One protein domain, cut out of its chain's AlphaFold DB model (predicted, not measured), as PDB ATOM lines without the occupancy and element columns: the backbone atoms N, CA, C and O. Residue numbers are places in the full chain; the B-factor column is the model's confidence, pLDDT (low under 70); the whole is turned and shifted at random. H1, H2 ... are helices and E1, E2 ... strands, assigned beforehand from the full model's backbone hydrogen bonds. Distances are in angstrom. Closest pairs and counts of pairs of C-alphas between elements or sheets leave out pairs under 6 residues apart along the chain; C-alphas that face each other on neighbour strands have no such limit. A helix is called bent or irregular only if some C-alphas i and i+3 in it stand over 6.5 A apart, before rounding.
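AT A GLANCE: This is residues 17 to 76 and 102 to 195 of the 204 residues of an uncharacterized protein of Photorhabdus luminescens (UniProt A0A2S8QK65). One very long helix, H1, runs past a loose body of shorter helices; its residues 17 to 29 stick out as a free arm. After residue 52 of H1 a tight link leads into H2, which packs on H3; the centres of H3, H4 and H7 make a triangle, with H4 packed crosswise on both H3 and H7, and a small hairpin of E1 and E2 sits by H7, away from H1. The printed part has 154 residues, mostly helix, in the order H1 to H7, E1, E2; the two-strand sheet is antiparallel. It is loose, with a radius of gyration of the C-alphas of 19.0 A, and elongated, spanning 72 by 39 by 26 A.

HOW THE PARTS SIT: H1, residues 17 to 52, only just touches H5, residues 144 to 152, with 3 pairs of C-alphas within 8 A; the closest C-alphas, of Ile 40 and Ile 149, are 6.6 A apart. Their tilt is shallow, 22 degrees, opposite ways. H2, residues 56 to 73, touches H3, residues 107 to 119, with its residues 63 to 70 alone, closest at the C-alphas of Trp 67 and Leu 109, 5.3 A. H3 touches H4, residues 129 to 139, at a steep tilt of 66 degrees, closest at the C-alphas of Leu 114 and Leu 136, 6.7 A. H4 touches H7, residues 168 to 181, about perpendicular at 80 degrees, closest at the C-alphas of Tyr 129 and Arg 169, 5.0 A. H6, residues 160 to 163, is close to but not clearly touching H1 and H7. E1, residues 185 to 187, and E2, residues 191 to 194, form an antiparallel hairpin with N 186 and O 193 within hydrogen-bond range at 2.9 A. Residues 127 to 128 pair antiparallel with residues 191 to 192 of E2. Every O i to N i+4 pair is within hydrogen-bond range in H1 and H3; the counts are 11 of 14 in H2, 6 of 7 in H4, 4 of 5 in H5 and 8 of 10 in H7, and H6 is too short for such a pair.

IN THESE COORDINATES: H1 begins at C-alpha 17, (280.398, 169.007, 244.468), and is 52.1 A long. H2 is 24.5 A long and irregular, with C-alphas 62 and 65 8.2 A apart and a kink of 49 degrees near residue 63. H3 is 18.2 A long and H4 15.9 A. H7, 20.2 A long, is irregular, with C-alphas 175 and 178 7.5 A apart. E2 ends at C-alpha 194, (298.344, 217.781, 266.693).

THE WHOLE: The C-alphas of Leu 17 and Ser 75, the two farthest apart, are 71.9 A apart. Residues 77 to 101 are not printed, and C-alphas 76 and 102 are 26.7 A apart across the cut. Of the links printed whole, none is long. The mean pLDDT of the printed part is 88.5; residues 55 to 61 are under 70.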
ATOM      1  N   LEU A  17     279.328 169.661 243.707       79.62
ATOM      2  CA  LEU A  17     280.398 169.007 244.468       79.62
ATOM      3  C   LEU A  17     281.686 169.846 244.580       79.62
ATOM      4  O   LEU A  17     282.235 169.933 245.681       79.62
ATOM      5  N   PRO A  18     282.180 170.482 243.499       83.25
ATOM      6  CA  PRO A  18     283.357 171.342 243.584       83.25
ATOM      7  C   PRO A  18     283.156 172.559 244.498       83.25
ATOM      8  O   PRO A  18     284.044 172.867 245.291       83.25
ATOM      9  N   LEU A  19     281.984 173.205 244.462       80.44
ATOM     10  CA  LEU A  19     281.667 174.327 245.357       80.44
ATOM     11  C   LEU A  19     281.575 173.871 246.817       80.44
ATOM     12  O   LEU A  19     282.108 174.546 247.694       80.44
ATOM     13  N   ASN A  20     280.993 172.700 247.088       83.12
ATOM     14  CA  ASN A  20     280.951 172.141 248.443       83.12
ATOM     15  C   ASN A  20     282.347 171.790 248.978       83.12
ATOM     16  O   ASN A  20     282.650 172.093 250.133       83.12
ATOM     17  N   LYS A  21     283.234 171.236 248.139       85.94
ATOM     18  CA  LYS A  21     284.643 171.001 248.499       85.94
ATOM     19  C   LYS A  21     285.377 172.307 248.811       85.94
ATOM     20  O   LYS A  21     286.081 172.383 249.816       85.94
ATOM     21  N   LEU A  22     285.190 173.344 247.988       86.56
ATOM     22  CA  LEU A  22     285.778 174.668 248.220       86.56
ATOM     23  C   LEU A  22     285.246 175.309 249.505       86.56
ATOM     24  O   LEU A  22     286.031 175.822 250.297       86.56
ATOM     25  N   LYS A  23     283.934 175.234 249.745       87.94
ATOM     26  CA  LYS A  23     283.301 175.737 250.967       87.94
ATOM     27  C   LYS A  23     283.863 175.044 252.204       87.94
ATOM     28  O   LYS A  23     284.241 175.726 253.150       87.94
ATOM     29  N   LEU A  24     283.968 173.715 252.192       89.25
ATOM     30  CA  LEU A  24     284.531 172.956 253.310       89.25
ATOM     31  C   LEU A  24     286.002 173.323 253.555       89.25
ATOM     32  O   LEU A  24     286.391 173.555 254.696       89.25
ATOM     33  N   LYS A  25     286.802 173.448 252.488       92.12
ATOM     34  CA  LYS A  25     288.194 173.905 252.584       92.12
ATOM     35  C   LYS A  25     288.283 175.288 253.236       92.12
ATOM     36  O   LYS A  25     289.055 175.462 254.170       92.12
ATOM     37  N   ARG A  26     287.452 176.241 252.798       90.94
ATOM     38  CA  ARG A  26     287.385 177.591 253.379       90.94
ATOM     39  C   ARG A  26     286.965 177.579 254.844       90.94
ATOM     40  O   ARG A  26     287.579 178.267 255.646       90.94
ATOM     41  N   LEU A  27     285.963 176.780 255.211       91.81
ATOM     42  CA  LEU A  27     285.536 176.642 256.607       91.81
ATOM     43  C   LEU A  27     286.660 176.086 257.489       91.81
ATOM     44  O   LEU A  27     286.876 176.597 258.586       91.81
ATOM     45  N   ASN A  28     287.410 175.100 256.995       93.56
ATOM     46  CA  ASN A  28     288.569 174.558 257.701       93.56
ATOM     47  C   ASN A  28     289.688 175.606 257.844       93.56
ATOM     48  O   ASN A  28     290.235 175.752 258.932       93.56
ATOM     49  N   GLU A  29     289.993 176.368 256.788       92.50
ATOM     50  CA  GLU A  29     290.946 177.491 256.842       92.50
ATOM     51  C   GLU A  29     290.522 178.533 257.893       92.50
ATOM     52  O   GLU A  29     291.327 178.921 258.739       92.50
ATOM     53  N   CYS A  30     289.247 178.937 257.900       92.69
ATOM     54  CA  CYS A  30     288.701 179.862 258.895       92.69
ATOM     55  C   CYS A  30     288.814 179.311 260.321       92.69
ATOM     56  O   CYS A  30     289.233 180.038 261.218       92.69
ATOM     57  N   ALA A  31     288.482 178.036 260.539       93.31
ATOM     58  CA  ALA A  31     288.584 177.403 261.852       93.31
ATOM     59  C   ALA A  31     290.036 177.362 262.358       93.31
ATOM     60  O   ALA A  31     290.293 177.659 263.526       93.31
ATOM     61  N   ILE A  32     290.994 177.048 261.479       93.62
ATOM     62  CA  ILE A  32     292.428 177.064 261.798       93.62
ATOM     63  C   ILE A  32     292.876 178.485 262.162       93.62
ATOM     64  O   ILE A  32     293.470 178.688 263.222       93.62
ATOM     65  N   ASN A  33     292.552 179.480 261.333       93.19
ATOM     66  CA  ASN A  33     292.951 180.873 261.558       93.19
ATOM     67  C   ASN A  33     292.338 181.456 262.837       93.19
ATOM     68  O   ASN A  33     293.020 182.172 263.577       93.19
ATOM     69  N   PHE A  34     291.080 181.116 263.125       93.81
ATOM     70  CA  PHE A  34     290.400 181.488 264.360       93.81
ATOM     71  C   PHE A  34     291.107 180.900 265.583       93.81
ATOM     72  O   PHE A  34     291.470 181.641 266.497       93.81
ATOM     73  N   ASN A  35     291.369 179.589 265.586       94.38
ATOM     74  CA  ASN A  35     292.043 178.921 266.701       94.38
ATOM     75  C   ASN A  35     293.459 179.475 266.926       94.38
ATOM     76  O   ASN A  35     293.837 179.758 268.063       94.38
ATOM     77  N   ASN A  36     294.219 179.705 265.852       93.94
ATOM     78  CA  ASN A  36     295.554 180.302 265.928       93.94
ATOM     79  C   ASN A  36     295.510 181.714 266.522       93.94
ATOM     80  O   ASN A  36     296.236 182.008 267.474       93.94
ATOM     81  N   SER A  37     294.612 182.567 266.021       94.19
ATOM     82  CA  SER A  37     294.443 183.934 266.529       94.19
ATOM     83  C   SER A  37     294.006 183.935 267.991       94.19
ATOM     84  O   SER A  37     294.491 184.745 268.776       94.19
ATOM     85  N   LYS A  38     293.152 182.987 268.393       94.62
ATOM     86  CA  LYS A  38     292.704 182.854 269.780       94.62
ATOM     87  C   LYS A  38     293.833 182.445 270.724       94.62
ATOM     88  O   LYS A  38     293.949 182.998 271.817       94.62
ATOM     89  N   ASN A  39     294.689 181.522 270.296       95.00
ATOM     90  CA  ASN A  39     295.871 181.117 271.057       95.00
ATOM     91  C   ASN A  39     296.861 182.278 271.217       95.00
ATOM     92  O   ASN A  39     297.368 182.515 272.315       95.00
ATOM     93  N   ILE A  40     297.088 183.037 270.142       94.94
ATOM     94  CA  ILE A  40     297.907 184.254 270.164       94.94
ATOM     95  C   ILE A  40     297.317 185.294 271.121       94.94
ATOM     96  O   ILE A  40     298.047 185.842 271.943       94.94
ATOM     97  N   GLU A  41     296.008 185.543 271.054       94.56
ATOM     98  CA  GLU A  41     295.322 186.497 271.926       94.56
ATOM     99  C   GLU A  41     295.541 186.159 273.403       94.56
ATOM    100  O   GLU A  41     295.941 187.022 274.183       94.56
ATOM    101  N   ASN A  42     295.333 184.895 273.779       94.69
ATOM    102  CA  ASN A  42     295.530 184.437 275.152       94.69
ATOM    103  C   ASN A  42     296.992 184.634 275.595       94.69
ATOM    104  O   ASN A  42     297.241 185.222 276.646       94.69
ATOM    105  N   LYS A  43     297.961 184.253 274.747       95.00
ATOM    106  CA  LYS A  43     299.398 184.461 275.000       95.00
ATOM    107  C   LYS A  43     299.730 185.942 275.223       95.00
ATOM    108  O   LYS A  43     300.490 186.273 276.132       95.00
ATOM    109  N   VAL A  44     299.168 186.838 274.411       94.19
ATOM    110  CA  VAL A  44     299.366 188.291 274.540       94.19
ATOM    111  C   VAL A  44     298.794 188.803 275.853       94.19
ATOM    112  O   VAL A  44     299.464 189.567 276.545       94.19
ATOM    113  N   VAL A  45     297.578 188.387 276.211       93.75
ATOM    114  CA  VAL A  45     296.941 188.788 277.470       93.75
ATOM    115  C   VAL A  45     297.818 188.384 278.657       93.75
ATOM    116  O   VAL A  45     298.101 189.235 279.504       93.75
ATOM    117  N   ASP A  46     298.344 187.159 278.663       93.69
ATOM    118  CA  ASP A  46     299.234 186.663 279.717       93.69
ATOM    119  C   ASP A  46     300.535 187.470 279.820       93.69
ATOM    120  O   ASP A  46     300.943 187.874 280.913       93.69
ATOM    121  N   ILE A  47     301.191 187.752 278.688       92.31
ATOM    122  CA  ILE A  47     302.403 188.591 278.644       92.31
ATOM    123  C   ILE A  47     302.091 190.001 279.154       92.31
ATOM    124  O   ILE A  47     302.844 190.560 279.953       92.31
ATOM    125  N   SER A  48     300.962 190.569 278.731       89.94
ATOM    126  CA  SER A  48     300.539 191.912 279.119       89.94
ATOM    127  C   SER A  48     300.265 192.008 280.626       89.94
ATOM    128  O   SER A  48     300.617 193.007 281.253       89.94
ATOM    129  N   MET A  49     299.713 190.953 281.239       89.44
ATOM    130  CA  MET A  49     299.517 190.873 282.687       89.44
ATOM    131  C   MET A  49     300.853 190.811 283.425       89.44
ATOM    132  O   MET A  49     301.048 191.553 284.386       89.44
ATOM    133  N   LYS A  50     301.808 190.003 282.949       88.12
ATOM    134  CA  LYS A  50     303.165 189.962 283.522       88.12
ATOM    135  C   LYS A  50     303.849 191.329 283.466       88.12
ATOM    136  O   LYS A  50     304.493 191.720 284.432       88.12
ATOM    137  N   TYR A  51     303.672 192.062 282.367       85.88
ATOM    138  CA  TYR A  51     304.164 193.434 282.240       85.88
ATOM    139  C   TYR A  51     303.461 194.398 283.209       85.88
ATOM    140  O   TYR A  51     304.115 195.239 283.818       85.88
ATOM    141  N   LYS A  52     302.141 194.277 283.397       82.50
ATOM    142  CA  LYS A  52     301.377 195.140 284.313       82.50
ATOM    143  C   LYS A  52     301.850 195.024 285.764       82.50
ATOM    144  O   LYS A  52     301.932 196.029 286.457       82.50
ATOM    145  N   TYR A  53     302.151 193.810 286.213       78.25
ATOM    146  CA  TYR A  53     302.623 193.542 287.577       78.25
ATOM    147  C   TYR A  53     304.149 193.599 287.705       78.25
ATOM    148  O   TYR A  53     304.724 193.034 288.635       78.25
ATOM    149  N   PHE A  54     304.819 194.256 286.758       71.44
ATOM    150  CA  PHE A  54     306.257 194.442 286.805       71.44
ATOM    151  C   PHE A  54     306.661 195.313 288.006       71.44
ATOM    152  O   PHE A  54     306.051 196.344 288.282       71.44
ATOM    153  N   ASP A  55     307.697 194.876 288.723       66.44
ATOM    154  CA  ASP A  55     308.197 195.517 289.942       66.44
ATOM    155  C   ASP A  55     308.656 196.969 289.686       66.44
ATOM    156  O   ASP A  55     309.422 197.250 288.760       66.44
ATOM    157  N   LEU A  56     308.218 197.890 290.550       58.62
ATOM    158  CA  LEU A  56     308.589 199.309 290.538       58.62
ATOM    159  C   LEU A  56     310.102 199.535 290.665       58.62
ATOM    160  O   LEU A  56     310.625 200.461 290.044       58.62
ATOM    161  N   ASN A  57     310.814 198.693 291.418       63.53
ATOM    162  CA  ASN A  57     312.269 198.794 291.551       63.53
ATOM    163  C   ASN A  57     312.963 198.456 290.229       63.53
ATOM    164  O   ASN A  57     313.835 199.191 289.778       63.53
ATOM    165  N   LYS A  58     312.487 197.427 289.524       66.50
ATOM    166  CA  LYS A  58     312.977 197.135 288.175       66.50
ATOM    167  C   LYS A  58     312.580 198.219 287.169       66.50
ATOM    168  O   LYS A  58     313.318 198.465 286.222       66.50
ATOM    169  N   ALA A  59     311.432 198.881 287.341       62.88
ATOM    170  CA  ALA A  59     311.024 199.988 286.468       62.88
ATOM    171  C   ALA A  59     311.951 201.211 286.612       62.88
ATOM    172  O   ALA A  59     312.229 201.894 285.622       62.88
ATOM    173  N   TYR A  60     312.461 201.455 287.825       62.53
ATOM    174  CA  TYR A  60     313.506 202.446 288.080       62.53
ATOM    175  C   TYR A  60     314.779 202.125 287.282       62.53
ATOM    176  O   TYR A  60     315.286 202.996 286.568       62.53
ATOM    177  N   ASP A  61     315.221 200.866 287.310       68.06
ATOM    178  CA  ASP A  61     316.415 200.404 286.591       68.06
ATOM    179  C   ASP A  61     316.241 200.394 285.063       68.06
ATOM    180  O   ASP A  61     317.180 200.710 284.332       68.06
ATOM    181  N   LEU A  62     315.042 200.074 284.560       71.81
ATOM    182  CA  LEU A  62     314.796 199.935 283.120       71.81
ATOM    183  C   LEU A  62     314.880 201.254 282.345       71.81
ATOM    184  O   LEU A  62     315.334 201.248 281.202       71.81
ATOM    185  N   GLY A  63     314.428 202.376 282.919       76.50
ATOM    186  CA  GLY A  63     314.221 203.577 282.100       76.50
ATOM    187  C   GLY A  63     314.162 204.924 282.811       76.50
ATOM    188  O   GLY A  63     314.097 205.944 282.124       76.50
ATOM    189  N   TYR A  64     314.219 204.990 284.147       83.19
ATOM    190  CA  TYR A  64     314.102 206.276 284.850       83.19
ATOM    191  C   TYR A  64     315.266 207.222 284.527       83.19
ATOM    192  O   TYR A  64     315.046 208.390 284.208       83.19
ATOM    193  N   ASN A  65     316.507 206.725 284.549       82.69
ATOM    194  CA  ASN A  65     317.685 207.537 284.224       82.69
ATOM    195  C   ASN A  65     317.676 208.007 282.764       82.69
ATOM    196  O   ASN A  65     318.027 209.152 282.481       82.69
ATOM    197  N   GLN A  66     317.231 207.147 281.844       88.25
ATOM    198  CA  GLN A  66     317.077 207.508 280.433       88.25
ATOM    199  C   GLN A  66     316.026 208.608 280.263       88.25
ATOM    200  O   GLN A  66     316.285 209.605 279.590       88.25
ATOM    201  N   TRP A  67     314.882 208.476 280.940       89.31
ATOM    202  CA  TRP A  67     313.832 209.490 280.950       89.31
ATOM    203  C   TRP A  67     314.320 210.814 281.549       89.31
ATOM    204  O   TRP A  67     314.106 211.875 280.973       89.31
ATOM    205  N   LEU A  68     315.043 210.774 282.667       85.75
ATOM    206  CA  LEU A  68     315.591 211.974 283.293       85.75
ATOM    207  C   LEU A  68     316.613 212.675 282.386       85.75
ATOM    208  O   LEU A  68     316.615 213.900 282.280       85.75
ATOM    209  N   ASN A  69     317.454 211.911 281.689       86.56
ATOM    210  CA  ASN A  69     318.371 212.453 280.689       86.56
ATOM    211  C   ASN A  69     317.620 213.036 279.486       86.56
ATOM    212  O   ASN A  69     317.997 214.092 278.984       86.56
ATOM    213  N   TRP A  70     316.535 212.400 279.043       89.62
ATOM    214  CA  TRP A  70     315.637 212.953 278.028       89.62
ATOM    215  C   TRP A  70     315.017 214.287 278.471       89.62
ATOM    216  O   TRP A  70     315.076 215.256 277.714       89.62
ATOM    217  N   MET A  71     314.532 214.383 279.714       87.31
ATOM    218  CA  MET A  71     313.987 215.621 280.284       87.31
ATOM    219  C   MET A  71     315.027 216.747 280.287       87.31
ATOM    220  O   MET A  71     314.709 217.876 279.922       87.31
ATOM    221  N   ARG A  72     316.280 216.450 280.660       85.25
ATOM    222  CA  ARG A  72     317.379 217.431 280.642       85.25
ATOM    223  C   ARG A  72     317.724 217.895 279.232       85.25
ATOM    224  O   ARG A  72     317.839 219.094 279.011       85.25
ATOM    225  N   ARG A  73     317.845 216.967 278.274       87.12
ATOM    226  CA  ARG A  73     318.112 217.298 276.860       87.12
ATOM    227  C   ARG A  73     317.052 218.236 276.282       87.12
ATOM    228  O   ARG A  73     317.386 219.135 275.524       87.12
ATOM    229  N   ASN A  74     315.803 218.065 276.705       83.38
ATOM    230  CA  ASN A  74     314.681 218.904 276.294       83.38
ATOM    231  C   ASN A  74     314.460 220.140 277.185       83.38
ATOM    232  O   ASN A  74     313.464 220.837 277.025       83.38
ATOM    233  N   SER A  75     315.372 220.439 278.121       83.00
ATOM    234  CA  SER A  75     315.262 221.573 279.056       83.00
ATOM    235  C   SER A  75     313.975 221.574 279.902       83.00
ATOM    236  O   SER A  75     313.515 222.615 280.360       83.00
ATOM    237  N   LEU A  76     313.402 220.391 280.148       79.62
ATOM    238  CA  LEU A  76     312.207 220.174 280.974       79.62
ATOM    239  C   LEU A  76     312.547 219.870 282.442       79.62
ATOM    240  O   LEU A  76     311.655 219.789 283.286       79.62
ATOM    241  N   MET A 102     305.101 195.663 274.467       93.31
ATOM    242  CA  MET A 102     305.908 195.408 273.273       93.31
ATOM    243  C   MET A 102     307.221 196.185 273.246       93.31
ATOM    244  O   MET A 102     308.164 195.728 272.610       93.31
ATOM    245  N   PHE A 103     307.306 197.321 273.941       90.94
ATOM    246  CA  PHE A 103     308.534 198.111 274.015       90.94
ATOM    247  C   PHE A 103     309.499 197.583 275.078       90.94
ATOM    248  O   PHE A 103     310.641 198.015 275.108       90.94
ATOM    249  N   ASN A 104     309.059 196.679 275.966       84.56
ATOM    250  CA  ASN A 104     309.836 196.221 277.125       84.56
ATOM    251  C   ASN A 104     310.470 197.387 277.920       84.56
ATOM    252  O   ASN A 104     311.604 197.314 278.386       84.56
ATOM    253  N   GLN A 105     309.745 198.502 278.007       86.56
ATOM    254  CA  GLN A 105     310.209 199.752 278.598       86.56
ATOM    255  C   GLN A 105     309.131 200.344 279.487       86.56
ATOM    256  O   GLN A 105     307.947 200.029 279.357       86.56
ATOM    257  N   TRP A 106     309.540 201.224 280.394       86.06
ATOM    258  CA  TRP A 106     308.616 201.942 281.260       86.06
ATOM    259  C   TRP A 106     307.751 202.921 280.453       86.06
ATOM    260  O   TRP A 106     308.275 203.716 279.672       86.06
ATOM    261  N   HIS A 107     306.428 202.896 280.661       88.31
ATOM    262  CA  HIS A 107     305.462 203.684 279.881       88.31
ATOM    263  C   HIS A 107     305.798 205.183 279.807       88.31
ATOM    264  O   HIS A 107     305.622 205.792 278.756       88.31
ATOM    265  N   VAL A 108     306.336 205.781 280.879       90.00
ATOM    266  CA  VAL A 108     306.721 207.204 280.899       90.00
ATOM    267  C   VAL A 108     307.799 207.512 279.862       90.00
ATOM    268  O   VAL A 108     307.711 208.530 279.174       90.00
ATOM    269  N   LEU A 109     308.794 206.633 279.709       90.81
ATOM    270  CA  LEU A 109     309.847 206.801 278.710       90.81
ATOM    271  C   LEU A 109     309.271 206.678 277.295       90.81
ATOM    272  O   LEU A 109     309.533 207.534 276.454       90.81
ATOM    273  N   VAL A 110     308.432 205.661 277.064       93.19
ATOM    274  CA  VAL A 110     307.765 205.437 275.770       93.19
ATOM    275  C   VAL A 110     306.939 206.658 275.364       93.19
ATOM    276  O   VAL A 110     307.084 207.168 274.256       93.19
ATOM    277  N   LEU A 111     306.116 207.175 276.280       93.50
ATOM    278  CA  LEU A 111     305.281 208.348 276.038       93.50
ATOM    279  C   LEU A 111     306.102 209.627 275.835       93.50
ATOM    280  O   LEU A 111     305.678 210.493 275.079       93.50
ATOM    281  N   SER A 112     307.268 209.754 276.471       92.19
ATOM    282  CA  SER A 112     308.143 210.919 276.278       92.19
ATOM    283  C   SER A 112     308.680 210.978 274.846       92.19
ATOM    284  O   SER A 112     308.571 212.013 274.194       92.19
ATOM    285  N   TYR A 113     309.159 209.848 274.316       93.38
ATOM    286  CA  TYR A 113     309.568 209.754 272.910       93.38
ATOM    287  C   TYR A 113     308.397 209.913 271.940       93.38
ATOM    288  O   TYR A 113     308.547 210.528 270.890       93.38
ATOM    289  N   LEU A 114     307.217 209.395 272.289       93.69
ATOM    290  CA  LEU A 114     306.016 209.593 271.481       93.69
ATOM    291  C   LEU A 114     305.677 211.083 271.335       93.69
ATOM    292  O   LEU A 114     305.392 211.535 270.231       93.69
ATOM    293  N   VAL A 115     305.737 211.844 272.433       90.69
ATOM    294  CA  VAL A 115     305.505 213.297 272.422       90.69
ATOM    295  C   VAL A 115     306.557 214.016 271.582       90.69
ATOM    296  O   VAL A 115     306.188 214.845 270.759       90.69
ATOM    297  N   GLU A 116     307.835 213.660 271.721       90.31
ATOM    298  CA  GLU A 116     308.916 214.229 270.903       90.31
ATOM    299  C   GLU A 116     308.658 214.031 269.403       90.31
ATOM    300  O   GLU A 116     308.713 214.984 268.628       90.31
ATOM    301  N   LEU A 117     308.270 212.819 268.993       91.56
ATOM    302  CA  LEU A 117     307.969 212.509 267.593       91.56
ATOM    303  C   LEU A 117     306.748 213.263 267.048       91.56
ATOM    304  O   LEU A 117     306.695 213.529 265.843       91.56
ATOM    305  N   ILE A 118     305.772 213.568 267.908       90.06
ATOM    306  CA  ILE A 118     304.592 214.374 267.566       90.06
ATOM    307  C   ILE A 118     304.971 215.850 267.445       90.06
ATOM    308  O   ILE A 118     304.543 216.495 266.493       90.06
ATOM    309  N   ASP A 119     305.797 216.370 268.354       85.56
ATOM    310  CA  ASP A 119     306.289 217.751 268.309       85.56
ATOM    311  C   ASP A 119     307.181 218.017 267.078       85.56
ATOM    312  O   ASP A 119     307.247 219.146 266.595       85.56
ATOM    313  N   GLU A 120     307.847 216.990 266.539       86.56
ATOM    314  CA  GLU A 120     308.570 217.063 265.258       86.56
ATOM    315  C   GLU A 120     307.641 217.176 264.036       86.56
ATOM    316  O   GLU A 120     308.072 217.599 262.959       86.56
ATOM    317  N   CYS A 121     306.372 216.779 264.157       83.12
ATOM    318  CA  CYS A 121     305.412 216.893 263.068       83.12
ATOM    319  C   CYS A 121     304.901 218.334 262.935       83.12
ATOM    320  O   CYS A 121     304.648 219.031 263.915       83.12
ATOM    321  N   GLN A 122     304.693 218.780 261.693       74.06
ATOM    322  CA  GLN A 122     304.050 220.068 261.438       74.06
ATOM    323  C   GLN A 122     302.624 220.078 262.004       74.06
ATOM    324  O   GLN A 122     301.865 219.123 261.831       74.06
ATOM    325  N   ILE A 123     302.259 221.185 262.651       75.38
ATOM    326  CA  ILE A 123     300.925 221.397 263.223       75.38
ATOM    327  C   ILE A 123     299.882 221.298 262.100       75.38
ATOM    328  O   ILE A 123     300.123 221.769 260.988       75.38
ATOM    329  N   TYR A 124     298.735 220.678 262.389       70.62
ATOM    330  CA  TYR A 124     297.653 220.407 261.426       70.62
ATOM    331  C   TYR A 124     298.016 219.496 260.247       70.62
ATOM    332  O   TYR A 124     297.207 219.326 259.337       70.62
ATOM    333  N   ARG A 125     299.186 218.851 260.263       84.56
ATOM    334  CA  ARG A 125     299.486 217.772 259.323       84.56
ATOM    335  C   ARG A 125     298.936 216.452 259.847       84.56
ATOM    336  O   ARG A 125     298.986 216.184 261.046       84.56
ATOM    337  N   GLU A 126     298.422 215.635 258.938       90.25
ATOM    338  CA  GLU A 126     297.973 214.282 259.260       90.25
ATOM    339  C   GLU A 126     299.149 213.437 259.748       90.25
ATOM    340  O   GLU A 126     300.177 213.325 259.074       90.25
ATOM    341  N   ILE A 127     298.984 212.833 260.923       91.25
ATOM    342  CA  ILE A 127     299.924 211.871 261.487       91.25
ATOM    343  C   ILE A 127     299.228 210.514 261.509       91.25
ATOM    344  O   ILE A 127     298.241 210.324 262.224       91.25
ATOM    345  N   LYS A 128     299.743 209.564 260.724       93.38
ATOM    346  CA  LYS A 128     299.243 208.188 260.707       93.38
ATOM    347  C   LYS A 128     299.760 207.416 261.914       93.38
ATOM    348  O   LYS A 128     300.926 207.540 262.296       93.38
ATOM    349  N   TYR A 129     298.898 206.584 262.488       93.94
ATOM    350  CA  TYR A 129     299.243 205.789 263.666       93.94
ATOM    351  C   TYR A 129     300.377 204.796 263.392       93.94
ATOM    352  O   TYR A 129     301.322 204.713 264.176       93.94
ATOM    353  N   ASP A 130     300.326 204.094 262.261       91.69
ATOM    354  CA  ASP A 130     301.341 203.098 261.908       91.69
ATOM    355  C   ASP A 130     302.710 203.739 261.635       91.69
ATOM    356  O   ASP A 130     303.727 203.241 262.118       91.69
ATOM    357  N   ASP A 131     302.741 204.896 260.960       93.00
ATOM    358  CA  ASP A 131     303.980 205.652 260.724       93.00
ATOM    359  C   ASP A 131     304.630 206.080 262.046       93.00
ATOM    360  O   ASP A 131     305.852 206.005 262.214       93.00
ATOM    361  N   LEU A 132     303.814 206.508 263.013       94.19
ATOM    362  CA  LEU A 132     304.295 206.894 264.334       94.19
ATOM    363  C   LEU A 132     304.832 205.690 265.114       94.19
ATOM    364  O   LEU A 132     305.878 205.804 265.757       94.19
ATOM    365  N   PHE A 133     304.179 204.530 265.012       95.25
ATOM    366  CA  PHE A 133     304.680 203.289 265.600       95.25
ATOM    367  C   PHE A 133     306.035 202.888 265.003       95.25
ATOM    368  O   PHE A 133     306.968 202.578 265.746       95.25
ATOM    369  N   GLU A 134     306.186 202.925 263.675       94.44
ATOM    370  CA  GLU A 134     307.454 202.581 263.021       94.44
ATOM    371  C   GLU A 134     308.570 203.580 263.364       94.44
ATOM    372  O   GLU A 134     309.719 203.172 263.539       94.44
ATOM    373  N   ARG A 135     308.262 204.874 263.538       94.81
ATOM    374  CA  ARG A 135     309.229 205.858 264.065       94.81
ATOM    375  C   ARG A 135     309.636 205.529 265.502       94.81
ATOM    376  O   ARG A 135     310.825 205.536 265.805       94.81
ATOM    377  N   LEU A 136     308.683 205.178 266.361       94.81
ATOM    378  CA  LEU A 136     308.950 204.835 267.759       94.81
ATOM    379  C   LEU A 136     309.803 203.561 267.888       94.81
ATOM    380  O   LEU A 136     310.753 203.528 268.668       94.81
ATOM    381  N   LYS A 137     309.537 202.547 267.059       93.88
ATOM    382  CA  LYS A 137     310.312 201.297 266.957       93.88
ATOM    383  C   LYS A 137     311.771 201.497 266.525       93.88
ATOM    384  O   LYS A 137     312.607 200.645 266.808       93.88
ATOM    385  N   LYS A 138     312.102 202.599 265.843       93.06
ATOM    386  CA  LYS A 138     313.501 202.937 265.511       93.06
ATOM    387  C   LYS A 138     314.284 203.453 266.718       93.06
ATOM    388  O   LYS A 138     315.508 203.396 266.705       93.06
ATOM    389  N   ILE A 139     313.589 203.968 267.731       92.44
ATOM    390  CA  ILE A 139     314.188 204.569 268.928       92.44
ATOM    391  C   ILE A 139     314.199 203.568 270.082       92.44
ATOM    392  O   ILE A 139     315.176 203.478 270.822       92.44
ATOM    393  N   LEU A 140     313.106 202.824 270.240       90.94
ATOM    394  CA  LEU A 140     312.905 201.891 271.339       90.94
ATOM    395  C   LEU A 140     312.952 200.448 270.831       90.94
ATOM    396  O   LEU A 140     312.312 200.137 269.824       90.94
ATOM    397  N   PRO A 141     313.654 199.545 271.537       87.94
ATOM    398  CA  PRO A 141     313.683 198.141 271.161       87.94
ATOM    399  C   PRO A 141     312.274 197.544 271.240       87.94
ATOM    400  O   PRO A 141     311.563 197.721 272.227       87.94
ATOM    401  N   ILE A 142     311.878 196.809 270.203       92.31
ATOM    402  CA  ILE A 142     310.622 196.056 270.183       92.31
ATOM    403  C   ILE A 142     310.894 194.599 270.553       92.31
ATOM    404  O   ILE A 142     311.850 193.988 270.077       92.31
ATOM    405  N   SER A 143     310.015 194.028 271.373       91.94
ATOM    406  CA  SER A 143     310.028 192.615 271.735       91.94
ATOM    407  C   SER A 143     309.957 191.726 270.483       91.94
ATOM    408  O   SER A 143     309.012 191.855 269.701       91.94
ATOM    409  N   PRO A 144     310.881 190.765 270.296       92.00
ATOM    410  CA  PRO A 144     310.807 189.807 269.191       92.00
ATOM    411  C   PRO A 144     309.484 189.031 269.166       92.00
ATOM    412  O   PRO A 144     308.947 188.743 268.098       92.00
ATOM    413  N   VAL A 145     308.919 188.771 270.350       92.88
ATOM    414  CA  VAL A 145     307.625 188.096 270.516       92.88
ATOM    415  C   VAL A 145     306.489 188.916 269.901       92.88
ATOM    416  O   VAL A 145     305.584 188.350 269.299       92.88
ATOM    417  N   PHE A 146     306.545 190.248 269.996       94.81
ATOM    418  CA  PHE A 146     305.566 191.121 269.346       94.81
ATOM    419  C   PHE A 146     305.616 190.988 267.821       94.81
ATOM    420  O   PHE A 146     304.575 190.854 267.186       94.81
ATOM    421  N   ILE A 147     306.817 190.958 267.239       92.00
ATOM    422  CA  ILE A 147     307.012 190.834 265.785       92.00
ATOM    423  C   ILE A 147     306.483 189.487 265.273       92.00
ATOM    424  O   ILE A 147     305.894 189.422 264.196       92.00
ATOM    425  N   GLU A 148     306.694 188.410 266.029       92.81
ATOM    426  CA  GLU A 148     306.154 187.084 265.712       92.81
ATOM    427  C   GLU A 148     304.621 187.084 265.746       92.81
ATOM    428  O   GLU A 148     303.975 186.591 264.823       92.81
ATOM    429  N   ILE A 149     304.035 187.669 266.791       93.06
ATOM    430  CA  ILE A 149     302.585 187.742 266.987       93.06
ATOM    431  C   ILE A 149     301.916 188.552 265.879       93.06
ATOM    432  O   ILE A 149     300.952 188.077 265.284       93.06
ATOM    433  N   GLU A 150     302.448 189.735 265.571       89.69
ATOM    434  CA  GLU A 150     301.897 190.635 264.554       89.69
ATOM    435  C   GLU A 150     301.779 189.951 263.182       89.69
ATOM    436  O   GLU A 150     300.809 190.168 262.464       89.69
ATOM    437  N   LYS A 151     302.732 189.082 262.827       89.56
ATOM    438  CA  LYS A 151     302.746 188.384 261.532       89.56
ATOM    439  C   LYS A 151     301.727 187.251 261.413       89.56
ATOM    440  O   LYS A 151     301.398 186.864 260.297       89.56
ATOM    441  N   ASN A 152     301.286 186.682 262.533       89.88
ATOM    442  CA  ASN A 152     300.526 185.428 262.560       89.88
ATOM    443  C   ASN A 152     299.078 185.602 263.035       89.88
ATOM    444  O   ASN A 152     298.379 184.616 263.268       89.88
ATOM    445  N   VAL A 153     298.633 186.844 263.217       92.69
ATOM    446  CA  VAL A 153     297.338 187.165 263.806       92.69
ATOM    447  C   VAL A 153     296.429 187.858 262.801       92.69
ATOM    448  O   VAL A 153     296.852 188.739 262.056       92.69
ATOM    449  N   TYR A 154     295.158 187.474 262.814       91.81
ATOM    450  CA  TYR A 154     294.127 188.058 261.965       91.81
ATOM    451  C   TYR A 154     293.218 188.957 262.802       91.81
ATOM    452  O   TYR A 154     292.703 188.544 263.845       91.81
ATOM    453  N   TYR A 155     293.036 190.198 262.354       91.56
ATOM    454  CA  TYR A 155     292.325 191.245 263.094       91.56
ATOM    455  C   TYR A 155     290.878 190.861 263.433       91.56
ATOM    456  O   TYR A 155     290.400 191.127 264.540       91.56
ATOM    457  N   GLU A 156     290.196 190.180 262.514       93.00
ATOM    458  CA  GLU A 156     288.799 189.767 262.625       93.00
ATOM    459  C   GLU A 156     288.530 188.753 263.749       93.00
ATOM    460  O   GLU A 156     287.412 188.694 264.258       93.00
ATOM    461  N   TYR A 157     289.541 187.990 264.179       93.19
ATOM    462  CA  TYR A 157     289.390 186.950 265.205       93.19
ATOM    463  C   TYR A 157     289.846 187.397 266.603       93.19
ATOM    464  O   TYR A 157     289.775 186.615 267.552       93.19
ATOM    465  N   ILE A 158     290.296 188.647 266.752       95.31
ATOM    466  CA  ILE A 158     290.738 189.220 268.031       95.31
ATOM    467  C   ILE A 158     289.631 190.077 268.642       95.31
ATOM    468  O   ILE A 158     289.038 190.928 267.965       95.31
ATOM    469  N   ARG A 159     289.382 189.907 269.951       94.38
ATOM    470  CA  ARG A 159     288.400 190.721 270.680       94.38
ATOM    471  C   ARG A 159     288.851 192.171 270.697       94.38
ATOM    472  O   ARG A 159     289.999 192.464 271.021       94.38
ATOM    473  N   GLU A 160     287.915 193.077 270.443       91.94
ATOM    474  CA  GLU A 160     288.167 194.516 270.332       91.94
ATOM    475  C   GLU A 160     289.012 195.077 271.490       91.94
ATOM    476  O   GLU A 160     290.039 195.713 271.264       91.94
ATOM    477  N   GLY A 161     288.675 194.724 272.736       90.88
ATOM    478  CA  GLY A 161     289.405 195.182 273.923       90.88
ATOM    479  C   GLY A 161     290.879 194.756 273.999       90.88
ATOM    480  O   GLY A 161     291.663 195.414 274.689       90.88
ATOM    481  N   ASN A 162     291.270 193.701 273.281       93.62
ATOM    482  CA  ASN A 162     292.634 193.166 273.251       93.62
ATOM    483  C   ASN A 162     293.437 193.644 272.037       93.62
ATOM    484  O   ASN A 162     294.659 193.498 272.019       93.62
ATOM    485  N   ARG A 163     292.792 194.263 271.041       93.94
ATOM    486  CA  ARG A 163     293.456 194.724 269.814       93.94
ATOM    487  C   ARG A 163     294.578 195.727 270.094       93.94
ATOM    488  O   ARG A 163     295.638 195.636 269.484       93.94
ATOM    489  N   LYS A 164     294.406 196.582 271.109       93.81
ATOM    490  CA  LYS A 164     295.419 197.531 271.620       93.81
ATOM    491  C   LYS A 164     296.686 196.895 272.203       93.81
ATOM    492  O   LYS A 164     297.590 197.612 272.617       93.81
ATOM    493  N   LEU A 165     296.731 195.571 272.327       94.50
ATOM    494  CA  LEU A 165     297.910 194.834 272.774       94.50
ATOM    495  C   LEU A 165     298.689 194.231 271.596       94.50
ATOM    496  O   LEU A 165     299.770 193.695 271.819       94.50
ATOM    497  N   ILE A 166     298.143 194.286 270.378       94.56
ATOM    498  CA  ILE A 166     298.624 193.523 269.219       94.56
ATOM    499  C   ILE A 166     298.833 194.426 268.002       94.56
ATOM    500  O   ILE A 166     299.891 194.385 267.386       94.56
ATOM    501  N   PHE A 167     297.846 195.252 267.651       94.25
ATOM    502  CA  PHE A 167     297.852 196.002 266.396       94.25
ATOM    503  C   PHE A 167     298.406 197.414 266.589       94.25
ATOM    504  O   PHE A 167     297.933 198.150 267.453       94.25
ATOM    505  N   LYS A 168     299.385 197.804 265.762       94.06
ATOM    506  CA  LYS A 168     300.128 199.079 265.856       94.06
ATOM    507  C   LYS A 168     299.226 200.299 265.980       94.06
ATOM    508  O   LYS A 168     299.362 201.062 266.937       94.06
ATOM    509  N   ARG A 169     298.259 200.432 265.072       93.56
ATOM    510  CA  ARG A 169     297.231 201.474 265.121       93.56
ATOM    511  C   ARG A 169     296.548 201.566 266.486       93.56
ATOM    512  O   ARG A 169     296.530 202.628 267.101       93.56
ATOM    513  N   GLU A 170     296.031 200.446 266.978       94.00
ATOM    514  CA  GLU A 170     295.277 200.367 268.239       94.00
ATOM    515  C   GLU A 170     296.165 200.638 269.460       94.00
ATOM    516  O   GLU A 170     295.723 201.218 270.453       94.00
ATOM    517  N   ILE A 171     297.438 200.249 269.379       95.19
ATOM    518  CA  ILE A 171     298.446 200.549 270.394       95.19
ATOM    519  C   ILE A 171     298.651 202.062 270.492       95.19
ATOM    520  O   ILE A 171     298.528 202.626 271.580       95.19
ATOM    521  N   ILE A 172     298.915 202.741 269.372       95.69
ATOM    522  CA  ILE A 172     299.149 204.190 269.369       95.69
ATOM    523  C   ILE A 172     297.881 204.946 269.782       95.69
ATOM    524  O   ILE A 172     297.959 205.848 270.615       95.69
ATOM    525  N   LEU A 173     296.705 204.541 269.297       93.50
ATOM    526  CA  LEU A 173     295.421 205.090 269.746       93.50
ATOM    527  C   LEU A 173     295.263 204.997 271.271       93.50
ATOM    528  O   LEU A 173     294.929 205.989 271.927       93.50
ATOM    529  N   ALA A 174     295.568 203.838 271.861       93.25
ATOM    530  CA  ALA A 174     295.522 203.661 273.308       93.25
ATOM    531  C   ALA A 174     296.524 204.576 274.038       93.25
ATOM    532  O   ALA A 174     296.167 205.207 275.037       93.25
ATOM    533  N   MET A 175     297.752 204.714 273.526       94.06
ATOM    534  CA  MET A 175     298.781 205.609 274.082       94.06
ATOM    535  C   MET A 175     298.413 207.092 274.002       94.06
ATOM    536  O   MET A 175     298.880 207.893 274.809       94.06
ATOM    537  N   LEU A 176     297.562 207.459 273.049       92.50
ATOM    538  CA  LEU A 176     297.152 208.835 272.803       92.50
ATOM    539  C   LEU A 176     295.824 209.216 273.472       92.50
ATOM    540  O   LEU A 176     295.474 210.399 273.505       92.50
ATOM    541  N   VAL A 177     295.098 208.262 274.070       91.75
ATOM    542  CA  VAL A 177     293.743 208.502 274.599       91.75
ATOM    543  C   VAL A 177     293.678 209.648 275.616       91.75
ATOM    544  O   VAL A 177     292.734 210.439 275.596       91.75
ATOM    545  N   HIS A 178     294.682 209.799 276.485       89.75
ATOM    546  CA  HIS A 178     294.703 210.884 277.472       89.75
ATOM    547  C   HIS A 178     295.111 212.237 276.878       89.75
ATOM    548  O   HIS A 178     294.651 213.271 277.366       89.75
ATOM    549  N   PHE A 179     295.911 212.244 275.810       89.62
ATOM    550  CA  PHE A 179     296.226 213.460 275.059       89.62
ATOM    551  C   PHE A 179     294.984 213.976 274.334       89.62
ATOM    552  O   PHE A 179     294.686 215.170 274.384       89.62
ATOM    553  N   HIS A 180     294.213 213.060 273.744       89.75
ATOM    554  CA  HIS A 180     292.951 213.373 273.087       89.75
ATOM    555  C   HIS A 180     291.911 213.918 274.072       89.75
ATOM    556  O   HIS A 180     291.383 215.007 273.864       89.75
ATOM    557  N   LYS A 181     291.687 213.227 275.200       89.88
ATOM    558  CA  LYS A 181     290.742 213.662 276.249       89.88
ATOM    559  C   LYS A 181     291.044 215.052 276.816       89.88
ATOM    560  O   LYS A 181     290.142 215.702 277.332       89.88
ATOM    561  N   ARG A 182     292.302 215.496 276.756       87.06
ATOM    562  CA  ARG A 182     292.738 216.824 277.217       87.06
ATOM    563  C   ARG A 182     292.815 217.874 276.107       87.06
ATOM    564  O   ARG A 182     293.217 218.997 276.380       87.06
ATOM    565  N   GLY A 183     292.442 217.525 274.876       87.12
ATOM    566  CA  GLY A 183     292.387 218.453 273.746       87.12
ATOM    567  C   GLY A 183     293.731 218.751 273.073       87.12
ATOM    568  O   GLY A 183     293.778 219.618 272.206       87.12
ATOM    569  N   TYR A 184     294.814 218.039 273.413       85.88
ATOM    570  CA  TYR A 184     296.120 218.241 272.761       85.88
ATOM    571  C   TYR A 184     296.139 217.732 271.314       85.88
ATOM    572  O   TYR A 184     296.849 218.273 270.465       85.88
ATOM    573  N   ILE A 185     295.342 216.701 271.027       90.12
ATOM    574  CA  ILE A 185     295.218 216.092 269.701       90.12
ATOM    575  C   ILE A 185     293.752 215.892 269.321       90.12
ATOM    576  O   ILE A 185     292.888 215.659 270.176       90.12
ATOM    577  N   LYS A 186     293.485 215.890 268.015       89.75
ATOM    578  CA  LYS A 186     292.205 215.475 267.440       89.75
ATOM    579  C   LYS A 186     292.409 214.183 266.656       89.75
ATOM    580  O   LYS A 186     293.082 214.198 265.630       89.75
ATOM    581  N   ALA A 187     291.872 213.086 267.180       88.69
ATOM    582  CA  ALA A 187     291.991 211.753 266.601       88.69
ATOM    583  C   ALA A 187     290.825 211.449 265.650       88.69
ATOM    584  O   ALA A 187     289.689 211.837 265.923       88.69
ATOM    585  N   TYR A 188     291.129 210.743 264.566       90.06
ATOM    586  CA  TYR A 188     290.190 210.172 263.604       90.06
ATOM    587  C   TYR A 188     290.491 208.681 263.448       90.06
ATOM    588  O   TYR A 188     291.338 208.132 264.148       90.06
ATOM    589  N   GLU A 189     289.783 208.015 262.539       86.75
ATOM    590  CA  GLU A 189     289.935 206.579 262.344       86.75
ATOM    591  C   GLU A 189     291.361 206.197 261.919       86.75
ATOM    592  O   GLU A 189     291.963 205.324 262.545       86.75
ATOM    593  N   ASP A 190     291.937 206.886 260.935       88.31
ATOM    594  CA  ASP A 190     293.220 206.483 260.333       88.31
ATOM    595  C   ASP A 190     294.400 207.396 260.687       88.31
ATOM    596  O   ASP A 190     295.566 207.049 260.474       88.31
ATOM    597  N   PHE A 191     294.118 208.573 261.240       90.25
ATOM    598  CA  PHE A 191     295.119 209.590 261.529       90.25
ATOM    599  C   PHE A 191     294.677 210.507 262.670       90.25
ATOM    600  O   PHE A 191     293.525 210.508 263.100       90.25
ATOM    601  N   PHE A 192     295.591 211.349 263.136       90.56
ATOM    602  CA  PHE A 192     295.274 212.440 264.048       90.56
ATOM    603  C   PHE A 192     295.998 213.728 263.655       90.56
ATOM    604  O   PHE A 192     297.021 213.702 262.969       90.56
ATOM    605  N   TYR A 193     295.467 214.854 264.130       87.75
ATOM    606  CA  TYR A 193     296.153 216.142 264.107       87.75
ATOM    607  C   TYR A 193     296.661 216.487 265.497       87.75
ATOM    608  O   TYR A 193     295.969 216.298 266.505       87.75
ATOM    609  N   TYR A 194     297.855 217.062 265.532       83.94
ATOM    610  CA  TYR A 194     298.344 217.781 266.693       83.94
ATOM    611  C   TYR A 194     297.870 219.235 266.610       83.94
ATOM    612  O   TYR A 194     298.194 219.946 265.658       83.94
ATOM    613  N   ASN A 195     297.054 219.643 267.585       72.38
ATOM    614  CA  ASN A 195     296.408 220.961 267.611       72.38
ATOM    615  C   ASN A 195     297.185 221.978 268.451       72.38
ATOM    616  O   ASN A 195     296.858 223.164 268.450       72.38
TER     617      ASN A 195